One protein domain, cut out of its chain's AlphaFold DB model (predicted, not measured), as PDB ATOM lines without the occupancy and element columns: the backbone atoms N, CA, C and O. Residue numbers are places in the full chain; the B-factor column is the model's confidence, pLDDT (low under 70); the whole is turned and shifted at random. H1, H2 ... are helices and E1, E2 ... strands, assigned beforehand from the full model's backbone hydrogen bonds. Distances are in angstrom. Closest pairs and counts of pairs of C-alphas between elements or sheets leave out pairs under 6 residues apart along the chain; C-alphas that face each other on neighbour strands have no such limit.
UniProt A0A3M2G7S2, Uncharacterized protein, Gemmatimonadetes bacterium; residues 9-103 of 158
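What this domain is: This is residues 9 to 103 of the 158 residues of an uncharacterized protein of Gemmatimonadetes bacterium (UniProt A0A3M2G7S2). A small curving sheet, the meander E1 E2 E3, each strand the antiparallel neighbour of the one before, makes a head with H3 over one face; H2 and, past a long link, H1 reach away as an open arm. The 95 printed residues, order H1 H2 E1 E2 E3 H3, are mixed, helices and strands, and extended: radius of gyration of the C-alphas 19.8 A, spans 52 by 43 by 35 A.

How they stand to each other: Start at H1, residues 13 to 23, apart from H2, residues 39 to 51; neither is on the sheet. E1, residues 60 to 64, and E2, residues 67 to 74, form a hairpin; look for N 61 and O 69, 2.8 A. E2 bends by 53 degrees at residue 71 and forms a hairpin with E3, residues 80 to 86; N 70 and O 84 are 2.9 A apart. H3, residues 88 to 96, is on the sheet and stands up from it at 50 degrees; the closest C-alphas of E2 and H3, Gly 67 and Pro 88, are 5.2 A apart. In H1, H2 and H3 every O i to N i+4 pair is within hydrogen-bond range.

Where its parts are: Find C-alpha 13 at (211.442, 223.426, 224.790); H1 runs 15.4 A, H2 17.9 A, E2 20.3 A, E3 19.0 A. H3 ends at C-alpha 96, (200.306, 230.783, 254.525).

The domain as a whole: The C-alphas farthest apart, Gln 14 and Thr 64, are 52.3 A apart. The printed part has no cut; the H1 to H2 link is long, and pLDDT is under 70 at residues 24 to 33 and 35 to 36.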
ATOM      1  N   HIS A   9     217.935 226.040 232.226       84.56
ATOM      2  CA  HIS A   9     218.086 225.369 230.932       84.56
ATOM      3  C   HIS A   9     216.800 224.666 230.450       84.56
ATOM      4  O   HIS A   9     216.628 224.456 229.256       84.56
ATOM      5  N   LEU A  10     215.851 224.367 231.346       86.94
ATOM      6  CA  LEU A  10     214.547 223.789 231.000       86.94
ATOM      7  C   LEU A  10     213.545 224.815 230.438       86.94
ATOM      8  O   LEU A  10     212.400 224.462 230.156       86.94
ATOM      9  N   ARG A  11     213.937 226.089 230.279       86.56
ATOM     10  CA  ARG A  11     213.162 227.059 229.481       86.56
ATOM     11  C   ARG A  11     213.162 226.702 227.999       86.56
ATOM     12  O   ARG A  11     212.191 227.015 227.314       86.56
ATOM     13  N   ASP A  12     214.231 226.071 227.524       88.12
ATOM     14  CA  ASP A  12     214.297 225.564 226.164       88.12
ATOM     15  C   ASP A  12     213.348 224.369 226.012       88.12
ATOM     16  O   ASP A  12     213.366 223.422 226.804       88.12
ATOM     17  N   ARG A  13     212.493 224.424 224.986       83.38
ATOM     18  CA  ARG A  13     211.442 223.426 224.790       83.38
ATOM     19  C   ARG A  13     212.006 222.037 224.492       83.38
ATOM     20  O   ARG A  13     211.454 221.054 224.979       83.38
ATOM     21  N   GLN A  14     213.089 221.954 223.729       85.88
ATOM     22  CA  GLN A  14     213.710 220.688 223.357       85.88
ATOM     23  C   GLN A  14     214.413 220.061 224.559       85.88
ATOM     24  O   GLN A  14     214.256 218.865 224.801       85.88
ATOM     25  N   LEU A  15     215.114 220.866 225.362       85.69
ATOM     26  CA  LEU A  15     215.720 220.397 226.611       85.69
ATOM     27  C   LEU A  15     214.664 219.952 227.624       85.69
ATOM     28  O   LEU A  15     214.861 218.952 228.314       85.69
ATOM     29  N   PHE A  16     213.527 220.644 227.692       85.50
ATOM     30  CA  PHE A  16     212.405 220.244 228.535       85.50
ATOM     31  C   PHE A  16     211.788 218.911 228.096       85.50
ATOM     32  O   PHE A  16     211.582 218.023 228.924       85.50
ATOM     33  N   ASP A  17     211.519 218.747 226.799       82.94
ATOM     34  CA  ASP A  17     210.955 217.509 226.260       82.94
ATOM     35  C   ASP A  17     211.947 216.341 226.425       82.94
ATOM     36  O   ASP A  17     211.553 215.250 226.843       82.94
ATOM     37  N   TYR A  18     213.249 216.578 226.224       84.19
ATOM     38  CA  TYR A  18     214.300 215.600 226.509       84.19
ATOM     39  C   TYR A  18     214.358 215.233 227.998       84.19
ATOM     40  O   TYR A  18     214.402 214.054 228.334       84.19
ATOM     41  N   PHE A  19     214.297 216.219 228.896       83.25
ATOM     42  CA  PHE A  19     214.270 216.005 230.345       83.25
ATOM     43  C   PHE A  19     213.080 215.137 230.776       83.25
ATOM     44  O   PHE A  19     213.240 214.227 231.592       83.25
ATOM     45  N   LEU A  20     211.890 215.387 230.219       80.88
ATOM     46  CA  LEU A  20     210.709 214.568 230.485       80.88
ATOM     47  C   LEU A  20     210.886 213.143 229.971       80.88
ATOM     48  O   LEU A  20     210.597 212.201 230.706       80.88
ATOM     49  N   LEU A  21     211.363 212.983 228.735       77.69
ATOM     50  CA  LEU A  21     211.582 211.673 228.128       77.69
ATOM     51  C   LEU A  21     212.618 210.867 228.905       77.69
ATOM     52  O   LEU A  21     212.347 209.714 229.219       77.69
ATOM     53  N   ASP A  22     213.748 211.472 229.268       76.94
ATOM     54  CA  ASP A  22     214.822 210.835 230.030       76.94
ATOM     55  C   ASP A  22     214.337 210.339 231.401       76.94
ATOM     56  O   ASP A  22     214.562 209.186 231.772       76.94
ATOM     57  N   ARG A  23     213.555 211.156 232.119       70.06
ATOM     58  CA  ARG A  23     212.964 210.772 233.411       70.06
ATOM     59  C   ARG A  23     211.824 209.757 233.289       70.06
ATOM     60  O   ARG A  23     211.584 209.021 234.245       70.06
ATOM     61  N   ASN A  24     211.163 209.672 232.133       62.50
ATOM     62  CA  ASN A  24     210.134 208.669 231.838       62.50
ATOM     63  C   ASN A  24     210.699 207.302 231.408       62.50
ATOM     64  O   ASN A  24     209.911 206.382 231.193       62.50
ATOM     65  N   ARG A  25     212.024 207.135 231.268       59.88
ATOM     66  CA  ARG A  25     212.639 205.857 230.842       59.88
ATOM     67  C   ARG A  25     212.604 204.759 231.907       59.88
ATOM     68  O   ARG A  25     212.870 203.601 231.599       59.88
ATOM     69  N   GLY A  26     212.275 205.095 233.153       59.62
ATOM     70  CA  GLY A  26     212.055 204.111 234.207       59.62
ATOM     71  C   GLY A  26     210.654 203.503 234.135       59.62
ATOM     72  O   GLY A  26     209.671 204.213 233.938       59.62
ATOM     73  N   LEU A  27     210.539 202.193 234.380       48.69
ATOM     74  CA  LEU A  27     209.258 201.592 234.757       48.69
ATOM     75  C   LEU A  27     208.731 202.350 235.981       48.69
ATOM     76  O   LEU A  27     209.296 202.225 237.072       48.69
ATOM     77  N   PHE A  28     207.653 203.122 235.821       56.97
ATOM     78  CA  PHE A  28     206.895 203.637 236.957       56.97
ATOM     79  C   PHE A  28     206.365 202.434 237.719       56.97
ATOM     80  O   PHE A  28     205.318 201.873 237.396       56.97
ATOM     81  N   ARG A  29     207.110 202.000 238.732       54.31
ATOM     82  CA  ARG A  29     206.660 200.963 239.641       54.31
ATOM     83  C   ARG A  29     205.624 201.622 240.546       54.31
ATOM     84  O   ARG A  29     205.952 202.164 241.598       54.31
ATOM     85  N   ILE A  30     204.378 201.660 240.071       58.28
ATOM     86  CA  ILE A  30     203.236 202.161 240.830       58.28
ATOM     87  C   ILE A  30     203.050 201.199 241.997       58.28
ATOM     88  O   ILE A  30     202.435 200.143 241.874       58.28
ATOM     89  N   PHE A  31     203.639 201.545 243.137       60.62
ATOM     90  CA  PHE A  31     203.407 200.827 244.373       60.62
ATOM     91  C   PHE A  31     202.031 201.227 244.905       60.62
ATOM     92  O   PHE A  31     201.878 202.205 245.638       60.62
ATOM     93  N   SER A  32     201.005 200.479 244.512       63.22
ATOM     94  CA  SER A  32     199.704 200.535 245.166       63.22
ATOM     95  C   SER A  32     199.786 199.711 246.445       63.22
ATOM     96  O   SER A  32     199.660 198.486 246.422       63.22
ATOM     97  N   LYS A  33     200.018 200.381 247.578       68.62
ATOM     98  CA  LYS A  33     199.806 199.759 248.888       68.62
ATOM     99  C   LYS A  33     198.370 199.227 248.937       68.62
ATOM    100  O   LYS A  33     197.470 199.892 248.424       68.62
ATOM    101  N   ALA A  34     198.168 198.053 249.539       72.88
ATOM    102  CA  ALA A  34     196.830 197.497 249.722       72.88
ATOM    103  C   ALA A  34     195.885 198.569 250.305       72.88
ATOM    104  O   ALA A  34     196.325 199.346 251.169       72.88
ATOM    105  N   PRO A  35     194.632 198.657 249.815       66.69
ATOM    106  CA  PRO A  35     193.678 199.639 250.306       66.69
ATOM    107  C   PRO A  35     193.558 199.511 251.825       66.69
ATOM    108  O   PRO A  35     193.662 198.416 252.379       66.69
ATOM    109  N   PHE A  36     193.414 200.651 252.503       65.06
ATOM    110  CA  PHE A  36     193.259 200.692 253.955       65.06
ATOM    111  C   PHE A  36     192.183 199.683 254.376       65.06
ATOM    112  O   PHE A  36     191.134 199.624 253.743       65.06
ATOM    113  N   GLY A  37     192.459 198.885 255.412       71.62
ATOM    114  CA  GLY A  37     191.688 197.675 255.727       71.62
ATOM    115  C   GLY A  37     190.190 197.867 256.001       71.62
ATOM    116  O   GLY A  37     189.488 196.869 256.088       71.62
ATOM    117  N   THR A  38     189.693 199.107 256.112       86.06
ATOM    118  CA  THR A  38     188.256 199.418 256.183       86.06
ATOM    119  C   THR A  38     187.906 200.729 255.467       86.06
ATOM    120  O   THR A  38     188.739 201.633 255.335       86.06
ATOM    121  N   THR A  39     186.645 200.872 255.051       85.75
ATOM    122  CA  THR A  39     186.101 202.093 254.432       85.75
ATOM    123  C   THR A  39     186.229 203.305 255.352       85.75
ATOM    124  O   THR A  39     186.615 204.388 254.912       85.75
ATOM    125  N   GLU A  40     185.995 203.138 256.651       87.00
ATOM    126  CA  GLU A  40     186.115 204.202 257.652       87.00
ATOM    127  C   GLU A  40     187.554 204.708 257.729       87.00
ATOM    128  O   GLU A  40     187.787 205.913 257.846       87.00
ATOM    129  N   ALA A  41     188.540 203.810 257.620       85.00
ATOM    130  CA  ALA A  41     189.946 204.187 257.586       85.00
ATOM    131  C   ALA A  41     190.274 205.007 256.329       85.00
ATOM    132  O   ALA A  41     190.989 206.007 256.435       85.00
ATOM    133  N   VAL A  42     189.712 204.645 255.170       84.38
ATOM    134  CA  VAL A  42     189.845 205.412 253.919       84.38
ATOM    135  C   VAL A  42     189.218 206.799 254.061       84.38
ATOM    136  O   VAL A  42     189.869 207.799 253.758       84.38
ATOM    137  N   VAL A  43     187.985 206.888 254.563       85.81
ATOM    138  CA  VAL A  43     187.270 208.161 254.750       85.81
ATOM    139  C   VAL A  43     188.007 209.049 255.750       85.81
ATOM    140  O   VAL A  43     188.236 210.229 255.487       85.81
ATOM    141  N   LYS A  44     188.468 208.486 256.871       84.19
ATOM    142  CA  LYS A  44     189.255 209.200 257.885       84.19
ATOM    143  C   LYS A  44     190.600 209.666 257.341       84.19
ATOM    144  O   LYS A  44     191.049 210.760 257.686       84.19
ATOM    145  N   TYR A  45     191.255 208.849 256.518       83.75
ATOM    146  CA  TYR A  45     192.470 209.235 255.814       83.75
ATOM    147  C   TYR A  45     192.164 210.419 254.897       83.75
ATOM    148  O   TYR A  45     192.673 211.507 255.151       83.75
ATOM    149  N   LEU A  46     191.263 210.261 253.927       81.38
ATOM    150  CA  LEU A  46     190.897 211.309 252.972       81.38
ATOM    151  C   LEU A  46     190.492 212.606 253.679       81.38
ATOM    152  O   LEU A  46     191.074 213.646 253.390       81.38
ATOM    153  N   GLY A  47     189.610 212.544 254.678       83.19
ATOM    154  CA  GLY A  47     189.180 213.711 255.448       83.19
ATOM    155  C   GLY A  47     190.342 214.472 256.093       83.19
ATOM    156  O   GLY A  47     190.370 215.703 256.087       83.19
ATOM    157  N   ARG A  48     191.372 213.775 256.591       80.31
ATOM    158  CA  ARG A  48     192.578 214.441 257.114       80.31
ATOM    159  C   ARG A  48     193.358 215.161 256.015       80.31
ATOM    160  O   ARG A  48     193.850 216.251 256.284       80.31
ATOM    161  N   TYR A  49     193.464 214.590 254.817       75.44
ATOM    162  CA  TYR A  49     194.196 215.200 253.697       75.44
ATOM    163  C   TYR A  49     193.436 216.356 253.043       75.44
ATOM    164  O   TYR A  49     194.054 217.290 252.537       75.44
ATOM    165  N   THR A  50     192.104 216.333 253.064       78.25
ATOM    166  CA  THR A  50     191.281 217.384 252.456       78.25
ATOM    167  C   THR A  50     191.067 218.565 253.400       78.25
ATOM    168  O   THR A  50     191.134 219.716 252.964       78.25
ATOM    169  N   HIS A  51     190.878 218.322 254.699       75.06
ATOM    170  CA  HIS A  51     190.539 219.381 255.653       75.06
ATOM    171  C   HIS A  51     191.745 219.989 256.369       75.06
ATOM    172  O   HIS A  51     191.707 221.172 256.703       75.06
ATOM    173  N   ARG A  52     192.842 219.248 256.579       77.19
ATOM    174  CA  ARG A  52     194.034 219.828 257.221       77.19
ATOM    175  C   ARG A  52     194.789 220.723 256.234       77.19
ATOM    176  O   ARG A  52     194.770 220.484 255.024       77.19
ATOM    177  N   VAL A  53     195.388 221.797 256.749       78.31
ATOM    178  CA  VAL A  53     196.133 222.792 255.954       78.31
ATOM    179  C   VAL A  53     197.635 222.581 256.152       78.31
ATOM    180  O   VAL A  53     198.215 221.768 255.443       78.31
ATOM    181  N   ALA A  54     198.248 223.246 257.136       86.00
ATOM    182  CA  ALA A  54     199.686 223.154 257.412       86.00
ATOM    183  C   ALA A  54     199.993 222.286 258.641       86.00
ATOM    184  O   ALA A  54     200.822 221.379 258.605       86.00
ATOM    185  N   ILE A  55     199.295 222.556 259.744       90.62
ATOM    186  CA  ILE A  55     199.530 221.952 261.055       90.62
ATOM    187  C   ILE A  55     198.190 221.746 261.771       90.62
ATOM    188  O   ILE A  55     197.214 222.435 261.487       90.62
ATOM    189  N   ALA A  56     198.114 220.748 262.650       88.56
ATOM    190  CA  ALA A  56     196.937 220.537 263.491       88.56
ATOM    191  C   ALA A  56     197.058 221.372 264.772       88.56
ATOM    192  O   ALA A  56     198.146 221.422 265.338       88.56
ATOM    193  N   ASN A  57     195.950 221.927 265.273       90.00
ATOM    194  CA  ASN A  57     195.950 222.736 266.503       90.00
ATOM    195  C   ASN A  57     196.556 221.991 267.694       90.00
ATOM    196  O   ASN A  57     197.333 222.567 268.435       90.00
ATOM    197  N   SER A  58     196.305 220.682 267.811       91.81
ATOM    198  CA  SER A  58     196.875 219.836 268.869       91.81
ATOM    199  C   SER A  58     198.406 219.732 268.849       91.81
ATOM    200  O   SER A  58     198.979 219.080 269.713       91.81
ATOM    201  N   ARG A  59     199.070 220.244 267.806       93.75
ATOM    202  CA  ARG A  59     200.532 220.302 267.721       93.75
ATOM    203  C   ARG A  59     201.090 221.655 268.138       93.75
ATOM    204  O   ARG A  59     202.289 221.707 268.365       93.75
ATOM    205  N   ILE A  60     200.272 222.701 268.210       95.88
ATOM    206  CA  ILE A  60     200.677 224.003 268.741       95.88
ATOM    207  C   ILE A  60     200.691 223.856 270.261       95.88
ATOM    208  O   ILE A  60     199.678 223.490 270.849       95.88
ATOM    209  N   LEU A  61     201.862 224.046 270.859       97.31
ATOM    210  CA  LEU A  61     202.089 223.864 272.290       97.31
ATOM    211  C   LEU A  61     201.924 225.189 273.032       97.31
ATOM    212  O   LEU A  61     201.278 225.224 274.072       97.31
ATOM    213  N   GLU A  62     202.452 226.273 272.462       97.00
ATOM    214  CA  GLU A  62     202.398 227.608 273.053       97.00
ATOM    215  C   GLU A  62     202.370 228.684 271.959       97.00
ATOM    216  O   GLU A  62     202.977 228.531 270.892       97.00
ATOM    217  N   VAL A  63     201.669 229.786 272.230       96.44
ATOM    218  CA  VAL A  63     201.683 231.006 271.420       96.44
ATOM    219  C   VAL A  63     201.903 232.188 272.357       96.44
ATOM    220  O   VAL A  63     201.112 232.411 273.268       96.44
ATOM    221  N   THR A  64     202.968 232.937 272.106       96.25
ATOM    222  CA  THR A  64     203.351 234.163 272.821       96.25
ATOM    223  C   THR A  64     203.692 235.248 271.803       96.25
ATOM    224  O   THR A  64     203.875 234.947 270.619       96.25
ATOM    225  N   ASP A  65     203.848 236.489 272.261       93.75
ATOM    226  CA  ASP A  65     204.250 237.607 271.398       93.75
ATOM    227  C   ASP A  65     205.641 237.400 270.774       93.75
ATOM    228  O   ASP A  65     205.893 237.814 269.642       93.75
ATOM    229  N   ASP A  66     206.520 236.666 271.460       94.44
ATOM    230  CA  ASP A  66     207.892 236.417 271.012       94.44
ATOM    231  C   ASP A  66     208.050 235.121 270.207       94.44
ATOM    232  O   ASP A  66     209.088 234.880 269.579       94.44
ATOM    233  N   GLY A  67     207.044 234.240 270.205       96.38
ATOM    234  CA  GLY A  67     207.181 232.955 269.531       96.38
ATOM    235  C   GLY A  67     205.974 232.032 269.560       96.38
ATOM    236  O   GLY A  67     205.145 232.054 270.467       96.38
ATOM    237  N   VAL A  68     205.946 231.158 268.557       97.75
ATOM    238  CA  VAL A  68     205.019 230.033 268.431       97.75
ATOM    239  C   VAL A  68     205.810 228.742 268.568       97.75
ATOM    240  O   VAL A  68     206.710 228.471 267.766       97.75
ATOM    241  N   GLU A  69     205.461 227.935 269.561       97.94
ATOM    242  CA  GLU A  69     206.057 226.630 269.804       97.94
ATOM    243  C   GLU A  69     205.118 225.515 269.340       97.94
ATOM    244  O   GLU A  69     203.921 225.508 269.634       97.94
ATOM    245  N   PHE A  70     205.647 224.556 268.584       97.50
ATOM    246  CA  PHE A  70     204.864 223.437 268.080       97.50
ATOM    247  C   PHE A  70     205.684 222.156 267.938       97.50
ATOM    248  O   PHE A  70     206.886 222.161 267.671       97.50
ATOM    249  N   SER A  71     204.994 221.025 268.062       97.25
ATOM    250  CA  SER A  71     205.556 219.699 267.833       97.25
ATOM    251  C   SER A  71     205.477 219.293 266.358       97.25
ATOM    252  O   SER A  71     204.483 219.516 265.659       97.25
ATOM    253  N   TYR A  72     206.522 218.639 265.864       94.44
ATOM    254  CA  TYR A  72     206.595 218.102 264.510       94.44
ATOM    255  C   TYR A  72     207.250 216.721 264.502       94.44
ATOM    256  O   TYR A  72     207.951 216.333 265.433       94.44
ATOM    257  N   ARG A  73     206.992 215.953 263.438       94.44
ATOM    258  CA  ARG A  73     207.596 214.633 263.243       94.44
ATOM    259  C   ARG A  73     208.784 214.761 262.301       94.44
ATOM    260  O   ARG A  73     208.605 215.148 261.147       94.44
ATOM    261  N   ASP A  74     209.973 214.439 262.786       94.75
ATOM    262  CA  ASP A  74     211.210 214.503 262.021       94.75
ATOM    263  C   ASP A  74     211.455 213.175 261.302       94.75
ATOM    264  O   ASP A  74     212.003 212.229 261.862       94.75
ATOM    265  N   TYR A  75     211.021 213.090 260.044       91.12
ATOM    266  CA  TYR A  75     211.199 211.887 259.230       91.12
ATOM    267  C   TYR A  75     212.662 211.594 258.872       91.12
ATOM    268  O   TYR A  75     212.959 210.461 258.504       91.12
ATOM    269  N   ARG A  76     213.570 212.575 258.985       91.69
ATOM    270  CA  ARG A  76     215.011 212.352 258.776       91.69
ATOM    271  C   ARG A  76     215.655 211.689 259.992       91.69
ATOM    272  O   ARG A  76     216.609 210.942 259.832       91.69
ATOM    273  N   ASP A  77     215.093 211.903 261.179       93.62
ATOM    274  CA  ASP A  77     215.508 211.272 262.437       93.62
ATOM    275  C   ASP A  77     214.502 210.194 262.873       93.62
ATOM    276  O   ASP A  77     213.865 210.271 263.926       93.62
ATOM    277  N   GLY A  78     214.274 209.208 261.998       93.75
ATOM    278  CA  GLY A  78     213.463 208.022 262.311       93.75
ATOM    279  C   GLY A  78     211.985 208.300 262.615       93.75
ATOM    280  O   GLY A  78     211.286 207.450 263.162       93.75
ATOM    281  N   GLY A  79     211.477 209.488 262.287       93.25
ATOM    282  CA  GLY A  79     210.113 209.885 262.604       93.25
ATOM    283  C   GLY A  79     209.896 210.192 264.085       93.25
ATOM    284  O   GLY A  79     208.764 210.030 264.548       93.25
ATOM    285  N   LYS A  80     210.928 210.610 264.826       96.06
ATOM    286  CA  LYS A  80     210.779 211.096 266.206       96.06
ATOM    287  C   LYS A  80     209.954 212.381 266.247       96.06
ATOM    288  O   LYS A  80     209.994 213.192 265.320       96.06
ATOM    289  N   THR A  81     209.204 212.569 267.326       96.69
ATOM    290  CA  THR A  81     208.515 213.837 267.589       96.69
ATOM    291  C   THR A  81     209.489 214.791 268.266       96.69
ATOM    292  O   THR A  81     210.114 214.427 269.257       96.69
ATOM    293  N   LYS A  82     209.619 216.001 267.727       97.19
ATOM    294  CA  LYS A  82     210.465 217.077 268.249       97.19
ATOM    295  C   LYS A  82     209.648 218.353 268.379       97.19
ATOM    296  O   LYS A  82     208.599 218.480 267.747       97.19
ATOM    297  N   THR A  83     210.160 219.296 269.153       97.56
ATOM    298  CA  THR A  83     209.555 220.614 269.328       97.56
ATOM    299  C   THR A  83     210.392 221.671 268.619       97.56
ATOM    300  O   THR A  83     211.616 221.571 268.563       97.56
ATOM    301  N   MET A  84     209.726 222.657 268.025       96.12
ATOM    302  CA  MET A  84     210.345 223.806 267.379       96.12
ATOM    303  C   MET A  84     209.625 225.071 267.822       96.12
ATOM    304  O   MET A  84     208.395 225.111 267.827       96.12
ATOM    305  N   ARG A  85     210.400 226.115 268.114       97.38
ATOM    306  CA  ARG A  85     209.896 227.470 268.327       97.38
ATOM    307  C   ARG A  85     210.294 228.345 267.145       97.38
ATOM    308  O   ARG A  85     211.441 228.311 266.705       97.38
ATOM    309  N   LEU A  86     209.340 229.097 266.608       97.38
ATOM    310  CA  LEU A  86     209.564 230.070 265.540       97.38
ATOM    311  C   LEU A  86     209.065 231.442 265.977       97.38
ATOM    312  O   LEU A  86     208.094 231.538 266.724       97.38
ATOM    313  N   ASN A  87     209.681 232.496 265.440       97.44
ATOM    314  CA  ASN A  87     209.109 233.838 265.504       97.44
ATOM    315  C   ASN A  87     207.686 233.831 264.886       97.44
ATOM    316  O   ASN A  87     207.485 233.144 263.872       97.44
ATOM    317  N   PRO A  88     206.711 234.587 265.432       96.50
ATOM    318  CA  PRO A  88     205.327 234.552 264.951       96.50
ATOM    319  C   PRO A  88     205.167 234.900 263.464       96.50
ATOM    320  O   PRO A  88     204.384 234.259 262.758       96.50
ATOM    321  N   VAL A  89     205.948 235.855 262.951       96.56
ATOM    322  CA  VAL A  89     205.905 236.270 261.539       96.56
ATOM    323  C   VAL A  89     206.400 235.146 260.631       96.56
ATOM    324  O   VAL A  89     205.794 234.851 259.599       96.56
ATOM    325  N   GLU A  90     207.470 234.459 261.032       96.69
ATOM    326  CA  GLU A  90     208.008 233.327 260.279       96.69
ATOM    327  C   GLU A  90     207.060 232.119 260.321       96.69
ATOM    328  O   GLU A  90     206.874 231.440 259.305       96.69
ATOM    329  N   PHE A  91     206.408 231.874 261.461       95.62
ATOM    330  CA  PHE A  91     205.357 230.863 261.564       95.62
ATOM    331  C   PHE A  91     204.209 231.165 260.593       95.62
ATOM    332  O   PHE A  91     203.825 230.291 259.812       95.62
ATOM    333  N   LEU A  92     203.710 232.407 260.578       94.50
ATOM    334  CA  LEU A  92     202.624 232.819 259.692       94.50
ATOM    335  C   LEU A  92     203.017 232.698 258.216       94.50
ATOM    336  O   LEU A  92     202.258 232.138 257.428       94.50
ATOM    337  N   ARG A  93     204.222 233.137 257.840       95.06
ATOM    338  CA  ARG A  93     204.740 232.996 256.472       95.06
ATOM    339  C   ARG A  93     204.746 231.534 256.023       95.06
ATOM    340  O   ARG A  93     204.263 231.219 254.936       95.06
ATOM    341  N   ARG A  94     205.250 230.617 256.859       94.31
ATOM    342  CA  ARG A  94     205.241 229.170 256.568       94.31
ATOM    343  C   ARG A  94     203.828 228.604 256.515       94.31
ATOM    344  O   ARG A  94     203.543 227.771 255.655       94.31
ATOM    345  N   PHE A  95     202.948 229.041 257.409       91.81
ATOM    346  CA  PHE A  95     201.556 228.610 257.441       91.81
ATOM    347  C   PHE A  95     200.829 228.998 256.149       91.81
ATOM    348  O   PHE A  95     200.219 228.143 255.505       91.81
ATOM    349  N   LEU A  96     200.960 230.255 255.722       90.62
ATOM    350  CA  LEU A  96     200.306 230.783 254.525       90.62
ATOM    351  C   LEU A  96     200.793 230.121 253.233       90.62
ATOM    352  O   LEU A  96     199.996 229.955 252.317       90.62
ATOM    353  N   SER A  97     202.031 229.621 253.178       89.12
ATOM    354  CA  SER A  97     202.510 228.812 252.043       89.12
ATOM    355  C   SER A  97     201.711 227.518 251.808       89.12
ATOM    356  O   SER A  97     201.812 226.926 250.737       89.12
ATOM    357  N   HIS A  98     200.916 227.063 252.784       87.06
ATOM    358  CA  HIS A  98     200.030 225.900 252.643       87.06
ATOM    359  C   HIS A  98     198.598 226.284 252.238       87.06
ATOM    360  O   HIS A  98     197.769 225.406 251.976       87.06
ATOM    361  N   VAL A  99     198.282 227.580 252.204       86.25
ATOM    362  CA  VAL A  99     196.987 228.093 251.766       86.25
ATOM    363  C   VAL A  99     197.034 228.254 250.252       86.25
ATOM    364  O   VAL A  99     197.843 228.998 249.703       86.25
ATOM    365  N   LEU A 100     196.163 227.524 249.558       84.94
ATOM    366  CA  LEU A 100     196.070 227.608 248.104       84.94
ATOM    367  C   LEU A 100     195.570 229.004 247.693       84.94
ATOM    368  O   LEU A 100     194.554 229.455 248.232       84.94
ATOM    369  N   PRO A 101     196.221 229.664 246.718       84.75
ATOM    370  CA  PRO A 101     195.721 230.913 246.164       84.75
ATOM    371  C   PRO A 101     194.317 230.747 245.579       84.75
ATOM    372  O   PRO A 101     193.899 229.654 245.179       84.75
ATOM    373  N   LYS A 102     193.589 231.859 245.478       82.25
ATOM    374  CA  LYS A 102     192.241 231.876 244.909       82.25
ATOM    375  C   LYS A 102     192.227 231.233 243.515       82.25
ATOM    376  O   LYS A 102     193.062 231.537 242.670       82.25
ATOM    377  N   GLY A 103     191.260 230.344 243.283       80.50
ATOM    378  CA  GLY A 103     191.106 229.611 242.022       80.50
ATOM    379  C   GLY A 103     191.853 228.275 241.957       80.50
ATOM    380  O   GLY A 103     191.582 227.480 241.059       80.50
TER     381      GLY A 103